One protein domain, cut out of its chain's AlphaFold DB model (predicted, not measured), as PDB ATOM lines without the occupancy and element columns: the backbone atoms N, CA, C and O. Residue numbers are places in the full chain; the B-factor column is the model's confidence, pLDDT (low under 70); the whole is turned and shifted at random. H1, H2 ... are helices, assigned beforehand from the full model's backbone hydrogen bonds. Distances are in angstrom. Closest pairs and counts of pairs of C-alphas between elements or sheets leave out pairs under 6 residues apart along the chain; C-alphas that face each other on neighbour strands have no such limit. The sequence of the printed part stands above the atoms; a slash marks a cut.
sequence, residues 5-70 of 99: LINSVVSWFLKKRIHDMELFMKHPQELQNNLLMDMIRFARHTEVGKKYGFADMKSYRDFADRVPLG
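What this domain is: This is residues 5 to 70 of the 99 residues of the protein "Putative auxin-regulated protein" of Nonlabens ulvanivorans (UniProt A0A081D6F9). Two long helices, H1 and H2, meet near their ends as an L; residues 5 to 22 of H1 stick out as an arm, and short H3 and H4 gather by H2. The 66 printed residues, all helix by class, hold H1, H2, H3, H4 in that order. The whole is extended, radius of gyration of the C-alphas 17.3 A, spanning 51 by 24 by 21 A.

How they stand to each other: H1, residues 5 to 26, is close to but not clearly touching H2, residues 28 to 43, about perpendicular at 79 degrees; their closest C-alphas, Phe 24 and Leu 31, are 6.5 A apart. H4, residues 60 to 66, only just touches H2, through residues 33 to 37 of H2 alone, with 3 pairs of C-alphas within 8 A, at a steep tilt of 47 degrees; the closest C-alphas, Asn 33 and Tyr 60, are 6.7 A apart. H3, residues 47 to 52, is close to but not clearly touching H2, with closest C-alphas Ala 43 and Gly 49 at 5.6 A. In the four helices every O i to N i+4 pair is within hydrogen-bond range.

Where its parts are: H1 runs 31.7 A from C-alpha 5 at (44.465, 48.338, 25.247), H2 22.3 A; H4 ends at C-alpha 66 at (-2.702, 28.914, 33.830).

The domain as a whole: The printed part has no cut and no long link, and no printed residue has a pLDDT under 70.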
ATOM      1  N   LEU A   5      45.425  49.244  25.863       70.88
ATOM      2  CA  LEU A   5      44.465  48.338  25.247       70.88
ATOM      3  C   LEU A   5      43.433  47.789  26.256       70.88
ATOM      4  O   LEU A   5      42.241  47.795  25.961       70.88
ATOM      5  N   ILE A   6      43.851  47.400  27.466       78.00
ATOM      6  CA  ILE A   6      42.958  46.861  28.510       78.00
ATOM      7  C   ILE A   6      41.943  47.923  28.946       78.00
ATOM      8  O   ILE A   6      40.746  47.646  29.019       78.00
ATOM      9  N   ASN A   7      42.394  49.163  29.146       81.38
ATOM     10  CA  ASN A   7      41.509  50.269  29.520       81.38
ATOM     11  C   ASN A   7      40.467  50.557  28.431       81.38
ATOM     12  O   ASN A   7      39.310  50.837  28.746       81.38
ATOM     13  N   SER A   8      40.853  50.455  27.156       86.56
ATOM     14  CA  SER A   8      39.941  50.673  26.028       86.56
ATOM     15  C   SER A   8      38.865  49.584  25.916       86.56
ATOM     16  O   SER A   8      37.691  49.907  25.729       86.56
ATOM     17  N   VAL A   9      39.234  48.315  26.128       90.06
ATOM     18  CA  VAL A   9      38.308  47.172  26.094       90.06
ATOM     19  C   VAL A   9      37.322  47.236  27.258       90.06
ATOM     20  O   VAL A   9      36.117  47.108  27.045       90.06
ATOM     21  N   VAL A  10      37.807  47.505  28.474       92.06
ATOM     22  CA  VAL A  10      36.947  47.681  29.654       92.06
ATOM     23  C   VAL A  10      35.996  48.862  29.454       92.06
ATOM     24  O   VAL A  10      34.797  48.729  29.685       92.06
ATOM     25  N   SER A  11      36.492  49.998  28.955       92.75
ATOM     26  CA  SER A  11      35.657  51.178  28.697       92.75
ATOM     27  C   SER A  11      34.572  50.905  27.654       92.75
ATOM     28  O   SER A  11      33.432  51.329  27.827       92.75
ATOM     29  N   TRP A  12      34.900  50.193  26.575       93.94
ATOM     30  CA  TRP A  12      33.925  49.790  25.562       93.94
ATOM     31  C   TRP A  12      32.867  48.836  26.133       93.94
ATOM     32  O   TRP A  12      31.674  49.052  25.921       93.94
ATOM     33  N   PHE A  13      33.284  47.836  26.917       95.75
ATOM     34  CA  PHE A  13      32.366  46.910  27.580       95.75
ATOM     35  C   PHE A  13      31.404  47.644  28.524       95.75
ATOM     36  O   PHE A  13      30.195  47.431  28.459       95.75
ATOM     37  N   LEU A  14      31.913  48.557  29.355       95.50
ATOM     38  CA  LEU A  14      31.087  49.351  30.265       95.50
ATOM     39  C   LEU A  14      30.102  50.251  29.511       95.50
ATOM     40  O   LEU A  14      28.930  50.303  29.874       95.50
ATOM     41  N   LYS A  15      30.539  50.901  28.423       95.62
ATOM     42  CA  LYS A  15      29.644  51.687  27.556       95.62
ATOM     43  C   LYS A  15      28.519  50.832  26.979       95.62
ATOM     44  O   LYS A  15      27.371  51.265  26.992       95.62
ATOM     45  N   LYS A  16      28.829  49.612  26.526       95.94
ATOM     46  CA  LYS A  16      27.811  48.661  26.064       95.94
ATOM     47  C   LYS A  16      26.818  48.316  27.177       95.94
ATOM     48  O   LYS A  16      25.621  48.388  26.948       95.94
ATOM     49  N   ARG A  17      27.292  48.021  28.393       96.69
ATOM     50  CA  ARG A  17      26.409  47.719  29.535       96.69
ATOM     51  C   ARG A  17      25.487  48.882  29.901       96.69
ATOM     52  O   ARG A  17      24.316  48.642  30.170       96.69
ATOM     53  N   ILE A  18      25.987  50.120  29.885       96.81
ATOM     54  CA  ILE A  18      25.166  51.320  30.122       96.81
ATOM     55  C   ILE A  18      24.098  51.452  29.032       96.81
ATOM     56  O   ILE A  18      22.928  51.646  29.345       96.81
ATOM     57  N   HIS A  19      24.481  51.280  27.767       96.06
ATOM     58  CA  HIS A  19      23.539  51.305  26.651       96.06
ATOM     59  C   HIS A  19      22.450  50.223  26.779       96.06
ATOM     60  O   HIS A  19      21.272  50.518  26.586       96.06
ATOM     61  N   ASP A  20      22.816  48.998  27.170       94.50
ATOM     62  CA  ASP A  20      21.846  47.927  27.429       94.50
ATOM     63  C   ASP A  20      20.865  48.332  28.546       94.50
ATOM     64  O   ASP A  20      19.657  48.157  28.407       94.50
ATOM     65  N   MET A  21      21.364  48.918  29.644       96.19
ATOM     66  CA  MET A  21      20.522  49.407  30.744       96.19
ATOM     67  C   MET A  21      19.553  50.500  30.285       96.19
ATOM     68  O   MET A  21      18.387  50.488  30.677       96.19
ATOM     69  N   GLU A  22      20.000  51.427  29.437       97.00
ATOM     70  CA  GLU A  22      19.118  52.429  28.830       97.00
ATOM     71  C   GLU A  22      18.021  51.784  27.987       97.00
ATOM     72  O   GLU A  22      16.871  52.217  28.052       97.00
ATOM     73  N   LEU A  23      18.348  50.741  27.220       96.19
ATOM     74  CA  LEU A  23      17.362  50.010  26.431       96.19
ATOM     75  C   LEU A  23      16.335  49.311  27.333       96.19
ATOM     76  O   LEU A  23      15.138  49.384  27.057       96.19
ATOM     77  N   PHE A  24      16.778  48.712  28.444       96.19
ATOM     78  CA  PHE A  24      15.888  48.093  29.431       96.19
ATOM     79  C   PHE A  24      14.905  49.103  30.029       96.19
ATOM     80  O   PHE A  24      13.726  48.796  30.185       96.19
ATOM     81  N   MET A  25      15.378  50.318  30.325       96.12
ATOM     82  CA  MET A  25      14.540  51.398  30.853       96.12
ATOM     83  C   MET A  25      13.582  51.972  29.800       96.12
ATOM     84  O   MET A  25      12.469  52.361  30.146       96.12
ATOM     85  N   LYS A  26      13.987  52.020  28.523       97.94
ATOM     86  CA  LYS A  26      13.153  52.521  27.415       97.94
ATOM     87  C   LYS A  26      12.067  51.531  26.985       97.94
ATOM     88  O   LYS A  26      10.982  51.964  26.609       97.94
ATOM     89  N   HIS A  27      12.339  50.227  27.057       97.75
ATOM     90  CA  HIS A  27      11.433  49.166  26.591       97.75
ATOM     91  C   HIS A  27      11.161  48.092  27.666       97.75
ATOM     92  O   HIS A  27      11.351  46.899  27.418       97.75
ATOM     93  N   PRO A  28      10.692  48.469  28.872       97.00
ATOM     94  CA  PRO A  28      10.610  47.545  30.003       97.00
ATOM     95  C   PRO A  28       9.588  46.422  29.788       97.00
ATOM     96  O   PRO A  28       9.830  45.286  30.184       97.00
ATOM     97  N   GLN A  29       8.456  46.720  29.145       97.50
ATOM     98  CA  GLN A  29       7.392  45.736  28.911       97.50
ATOM     99  C   GLN A  29       7.824  44.645  27.929       97.50
ATOM    100  O   GLN A  29       7.638  43.461  28.200       97.50
ATOM    101  N   GLU A  30       8.440  45.037  26.811       96.81
ATOM    102  CA  GLU A  30       8.962  44.099  25.817       96.81
ATOM    103  C   GLU A  30      10.060  43.220  26.423       96.81
ATOM    104  O   GLU A  30      10.025  41.998  26.279       96.81
ATOM    105  N   LEU A  31      10.984  43.831  27.176       96.62
ATOM    106  CA  LEU A  31      12.047  43.111  27.867       96.62
ATOM    107  C   LEU A  31      11.486  42.063  28.836       96.62
ATOM    108  O   LEU A  31      11.915  40.912  28.803       96.62
ATOM    109  N   GLN A  32      10.532  42.446  29.688       97.56
ATOM    110  CA  GLN A  32       9.922  41.537  30.661       97.56
ATOM    111  C   GLN A  32       9.154  40.402  29.982       97.56
ATOM    112  O   GLN A  32       9.272  39.253  30.400       97.56
ATOM    113  N   ASN A  33       8.414  40.695  28.909       98.00
ATOM    114  CA  ASN A  33       7.715  39.661  28.155       98.00
ATOM    115  C   ASN A  33       8.698  38.668  27.516       98.00
ATOM    116  O   ASN A  33       8.507  37.461  27.633       98.00
ATOM    117  N   ASN A  34       9.777  39.153  26.897       97.44
ATOM    118  CA  ASN A  34      10.796  38.280  26.311       97.44
ATOM    119  C   ASN A  34      11.481  37.418  27.381       97.44
ATOM    120  O   ASN A  34      11.581  36.205  27.209       97.44
ATOM    121  N   LEU A  35      11.854  38.018  28.517       98.00
ATOM    122  CA  LEU A  35      12.434  37.301  29.652       98.00
ATOM    123  C   LEU A  35      11.506  36.185  30.149       98.00
ATOM    124  O   LEU A  35      11.944  35.047  30.306       98.00
ATOM    125  N   LEU A  36      10.223  36.491  30.359       98.50
ATOM    126  CA  LEU A  36       9.229  35.507  30.778       98.50
ATOM    127  C   LEU A  36       9.129  34.354  29.772       98.50
ATOM    128  O   LEU A  36       9.184  33.188  30.161       98.50
ATOM    129  N   MET A  37       9.010  34.665  28.479       98.44
ATOM    130  CA  MET A  37       8.878  33.647  27.436       98.44
ATOM    131  C   MET A  37      10.129  32.768  27.324       98.44
ATOM    132  O   MET A  37      10.004  31.562  27.107       98.44
ATOM    133  N   ASP A  38      11.321  33.330  27.521       98.50
ATOM    134  CA  ASP A  38      12.569  32.569  27.561       98.50
ATOM    135  C   ASP A  38      12.622  31.636  28.777       98.50
ATOM    136  O   ASP A  38      12.964  30.460  28.631       98.50
ATOM    137  N   MET A  39      12.207  32.108  29.958       98.62
ATOM    138  CA  MET A  39      12.120  31.283  31.171       98.62
ATOM    139  C   MET A  39      11.113  30.134  31.015       98.62
ATOM    140  O   MET A  39      11.446  28.988  31.321       98.62
ATOM    141  N   ILE A  40       9.917  30.410  30.486       98.44
ATOM    142  CA  ILE A  40       8.880  29.400  30.209       98.44
ATOM    143  C   ILE A  40       9.414  28.348  29.235       98.44
ATOM    144  O   ILE A  40       9.336  27.147  29.498       98.44
ATOM    145  N   ARG A  41      10.014  28.785  28.119       98.44
ATOM    146  CA  ARG A  41      10.594  27.874  27.122       98.44
ATOM    147  C   ARG A  41      11.700  27.026  27.723       98.44
ATOM    148  O   ARG A  41      11.753  25.832  27.432       98.44
ATOM    149  N   PHE A  42      12.573  27.610  28.536       98.62
ATOM    150  CA  PHE A  42      13.663  26.891  29.183       98.62
ATOM    151  C   PHE A  42      13.140  25.833  30.163       98.62
ATOM    152  O   PHE A  42      13.578  24.685  30.117       98.62
ATOM    153  N   ALA A  43      12.136  26.180  30.970       98.50
ATOM    154  CA  ALA A  43      11.550  25.304  31.981       98.50
ATOM    155  C   ALA A  43      10.471  24.339  31.450       98.50
ATOM    156  O   ALA A  43       9.936  23.546  32.215       98.50
ATOM    157  N   ARG A  44      10.145  24.341  30.149       98.62
ATOM    158  CA  ARG A  44       8.983  23.603  29.606       98.62
ATOM    159  C   ARG A  44       8.945  22.094  29.873       98.62
ATOM    160  O   ARG A  44       7.881  21.490  29.800       98.62
ATOM    161  N   HIS A  45      10.098  21.487  30.150       98.56
ATOM    162  CA  HIS A  45      10.235  20.047  30.396       98.56
ATOM    163  C   HIS A  45      10.344  19.679  31.880       98.56
ATOM    164  O   HIS A  45      10.476  18.490  32.195       98.56
ATOM    165  N   THR A  46      10.297  20.660  32.783       98.75
ATOM    166  CA  THR A  46      10.262  20.409  34.227       98.75
ATOM    167  C   THR A  46       8.899  19.865  34.652       98.75
ATOM    168  O   THR A  46       7.930  19.919  33.892       98.75
ATOM    169  N   GLU A  47       8.807  19.326  35.866       98.62
ATOM    170  CA  GLU A  47       7.525  18.904  36.440       98.62
ATOM    171  C   GLU A  47       6.519  20.065  36.484       98.62
ATOM    172  O   GLU A  47       5.402  19.923  35.988       98.62
ATOM    173  N   VAL A  48       6.949  21.245  36.946       98.12
ATOM    174  CA  VAL A  48       6.137  22.475  36.929       98.12
ATOM    175  C   VAL A  48       5.765  22.890  35.504       98.12
ATOM    176  O   VAL A  48       4.612  23.234  35.238       98.12
ATOM    177  N   GLY A  49       6.715  22.821  34.569       98.50
ATOM    178  CA  GLY A  49       6.473  23.176  33.175       98.50
ATOM    179  C   GLY A  49       5.430  22.277  32.517       98.50
ATOM    180  O   GLY A  49       4.582  22.758  31.768       98.50
ATOM    181  N   LYS A  50       5.426  20.982  32.843       98.69
ATOM    182  CA  LYS A  50       4.384  20.046  32.406       98.69
ATOM    183  C   LYS A  50       3.055  20.313  33.110       98.69
ATOM    184  O   LYS A  50       2.031  20.352  32.436       98.69
ATOM    185  N   LYS A  51       3.076  20.545  34.429       98.12
ATOM    186  CA  LYS A  51       1.891  20.828  35.258       98.12
ATOM    187  C   LYS A  51       1.078  22.008  34.724       98.12
ATOM    188  O   LYS A  51      -0.141  21.912  34.653       98.12
ATOM    189  N   TYR A  52       1.743  23.091  34.323       98.25
ATOM    190  CA  TYR A  52       1.072  24.300  33.832       98.25
ATOM    191  C   TYR A  52       1.042  24.428  32.303       98.25
ATOM    192  O   TYR A  52       0.506  25.405  31.786       98.25
ATOM    193  N   GLY A  53       1.585  23.461  31.557       98.38
ATOM    194  CA  GLY A  53       1.580  23.493  30.092       98.38
ATOM    195  C   GLY A  53       2.451  24.614  29.517       98.38
ATOM    196  O   GLY A  53       1.993  25.446  28.747       98.38
ATOM    197  N   PHE A  54       3.725  24.674  29.895       98.62
ATOM    198  CA  PHE A  54       4.670  25.678  29.385       98.62
ATOM    199  C   PHE A  54       5.057  25.447  27.918       98.62
ATOM    200  O   PHE A  54       5.507  26.369  27.241       98.62
ATOM    201  N   ALA A  55       4.902  24.223  27.407       98.25
ATOM    202  CA  ALA A  55       5.306  23.872  26.047       98.25
ATOM    203  C   ALA A  55       4.465  24.564  24.957       98.25
ATOM    204  O   ALA A  55       4.978  24.798  23.862       98.25
ATOM    205  N   ASP A  56       3.203  24.891  25.243       96.88
ATOM    206  CA  ASP A  56       2.264  25.513  24.305       96.88
ATOM    207  C   ASP A  56       1.927  26.979  24.638       96.88
ATOM    208  O   ASP A  56       1.229  27.621  23.852       96.88
ATOM    209  N   MET A  57       2.457  27.533  25.737       97.88
ATOM    210  CA  MET A  57       2.319  28.954  26.089       97.88
ATOM    211  C   MET A  57       3.007  29.863  25.066       97.88
ATOM    212  O   MET A  57       4.174  29.668  24.712       97.88
ATOM    213  N   LYS A  58       2.295  30.901  24.610       96.62
ATOM    214  CA  LYS A  58       2.776  31.848  23.587       96.62
ATOM    215  C   LYS A  58       2.712  33.305  24.027       96.62
ATOM    216  O   LYS A  58       3.256  34.162  23.333       96.62
ATOM    217  N   SER A  59       2.068  33.587  25.151       97.50
ATOM    218  CA  SER A  59       1.849  34.943  25.631       97.50
ATOM    219  C   SER A  59       1.833  35.024  27.153       97.50
ATOM    220  O   SER A  59       1.557  34.042  27.844       97.50
ATOM    221  N   TYR A  60       2.043  36.235  27.674       98.00
ATOM    222  CA  TYR A  60       1.804  36.543  29.084       98.00
ATOM    223  C   TYR A  60       0.387  36.156  29.536       98.00
ATOM    224  O   TYR A  60       0.211  35.699  30.660       98.00
ATOM    225  N   ARG A  61      -0.618  36.296  28.663       98.19
ATOM    226  CA  ARG A  61      -1.998  35.924  28.985       98.19
ATOM    227  C   ARG A  61      -2.135  34.423  29.236       98.19
ATOM    228  O   ARG A  61      -2.727  34.049  30.238       98.19
ATOM    229  N   ASP A  62      -1.515  33.582  28.405       98.25
ATOM    230  CA  ASP A  62      -1.513  32.127  28.627       98.25
ATOM    231  C   ASP A  62      -0.859  31.763  29.966       98.25
ATOM    232  O   ASP A  62      -1.328  30.870  30.666       98.25
ATOM    233  N   PHE A  63       0.226  32.458  30.324       98.38
ATOM    234  CA  PHE A  63       0.889  32.286  31.614       98.38
ATOM    235  C   PHE A  63      -0.028  32.698  32.771       98.38
ATOM    236  O   PHE A  63      -0.245  31.903  33.682       98.38
ATOM    237  N   ALA A  64      -0.602  33.901  32.714       97.94
ATOM    238  CA  ALA A  64      -1.468  34.441  33.760       97.94
ATOM    239  C   ALA A  64      -2.756  33.621  33.957       97.94
ATOM    240  O   ALA A  64      -3.220  33.487  35.086       97.94
ATOM    241  N   ASP A  65      -3.309  33.045  32.886       98.06
ATOM    242  CA  ASP A  65      -4.527  32.230  32.948       98.06
ATOM    243  C   ASP A  65      -4.271  30.822  33.530       98.06
ATOM    244  O   ASP A  65      -5.195  30.190  34.042       98.06
ATOM    245  N   ARG A  66      -3.035  30.303  33.447       98.00
ATOM    246  CA  ARG A  66      -2.702  28.914  33.830       98.00
ATOM    247  C   ARG A  66      -1.859  28.792  35.096       98.00
ATOM    248  O   ARG A  66      -1.917  27.754  35.751       98.00
ATOM    249  N   VAL A  67      -1.052  29.801  35.421       97.94
ATOM    250  CA  VAL A  67      -0.165  29.790  36.589       97.94
ATOM    251  C   VAL A  67      -0.816  30.598  37.712       97.94
ATOM    252  O   VAL A  67      -0.893  31.823  37.609       97.94
ATOM    253  N   PRO A  68      -1.296  29.946  38.787       96.50
ATOM    254  CA  PRO A  68      -1.948  30.649  39.880       96.50
ATOM    255  C   PRO A  68      -0.942  31.492  40.666       96.50
ATOM    256  O   PRO A  68       0.225  31.125  40.821       96.50
ATOM    257  N   LEU A  69      -1.420  32.604  41.224       96.44
ATOM    258  CA  LEU A  69      -0.696  33.295  42.285       96.44
ATOM    259  C   LEU A  69      -0.663  32.392  43.519       96.44
ATOM    260  O   LEU A  69      -1.700  31.884  43.942       96.44
ATOM    261  N   GLY A  70       0.525  32.218  44.086       93.56
ATOM    262  CA  GLY A  70       0.747  31.367  45.245       93.56
ATOM    263  C   GLY A  70       1.692  31.999  46.257       93.56
ATOM    264  O   GLY A  70       2.320  33.030  46.011       93.56
TER     265      GLY A  70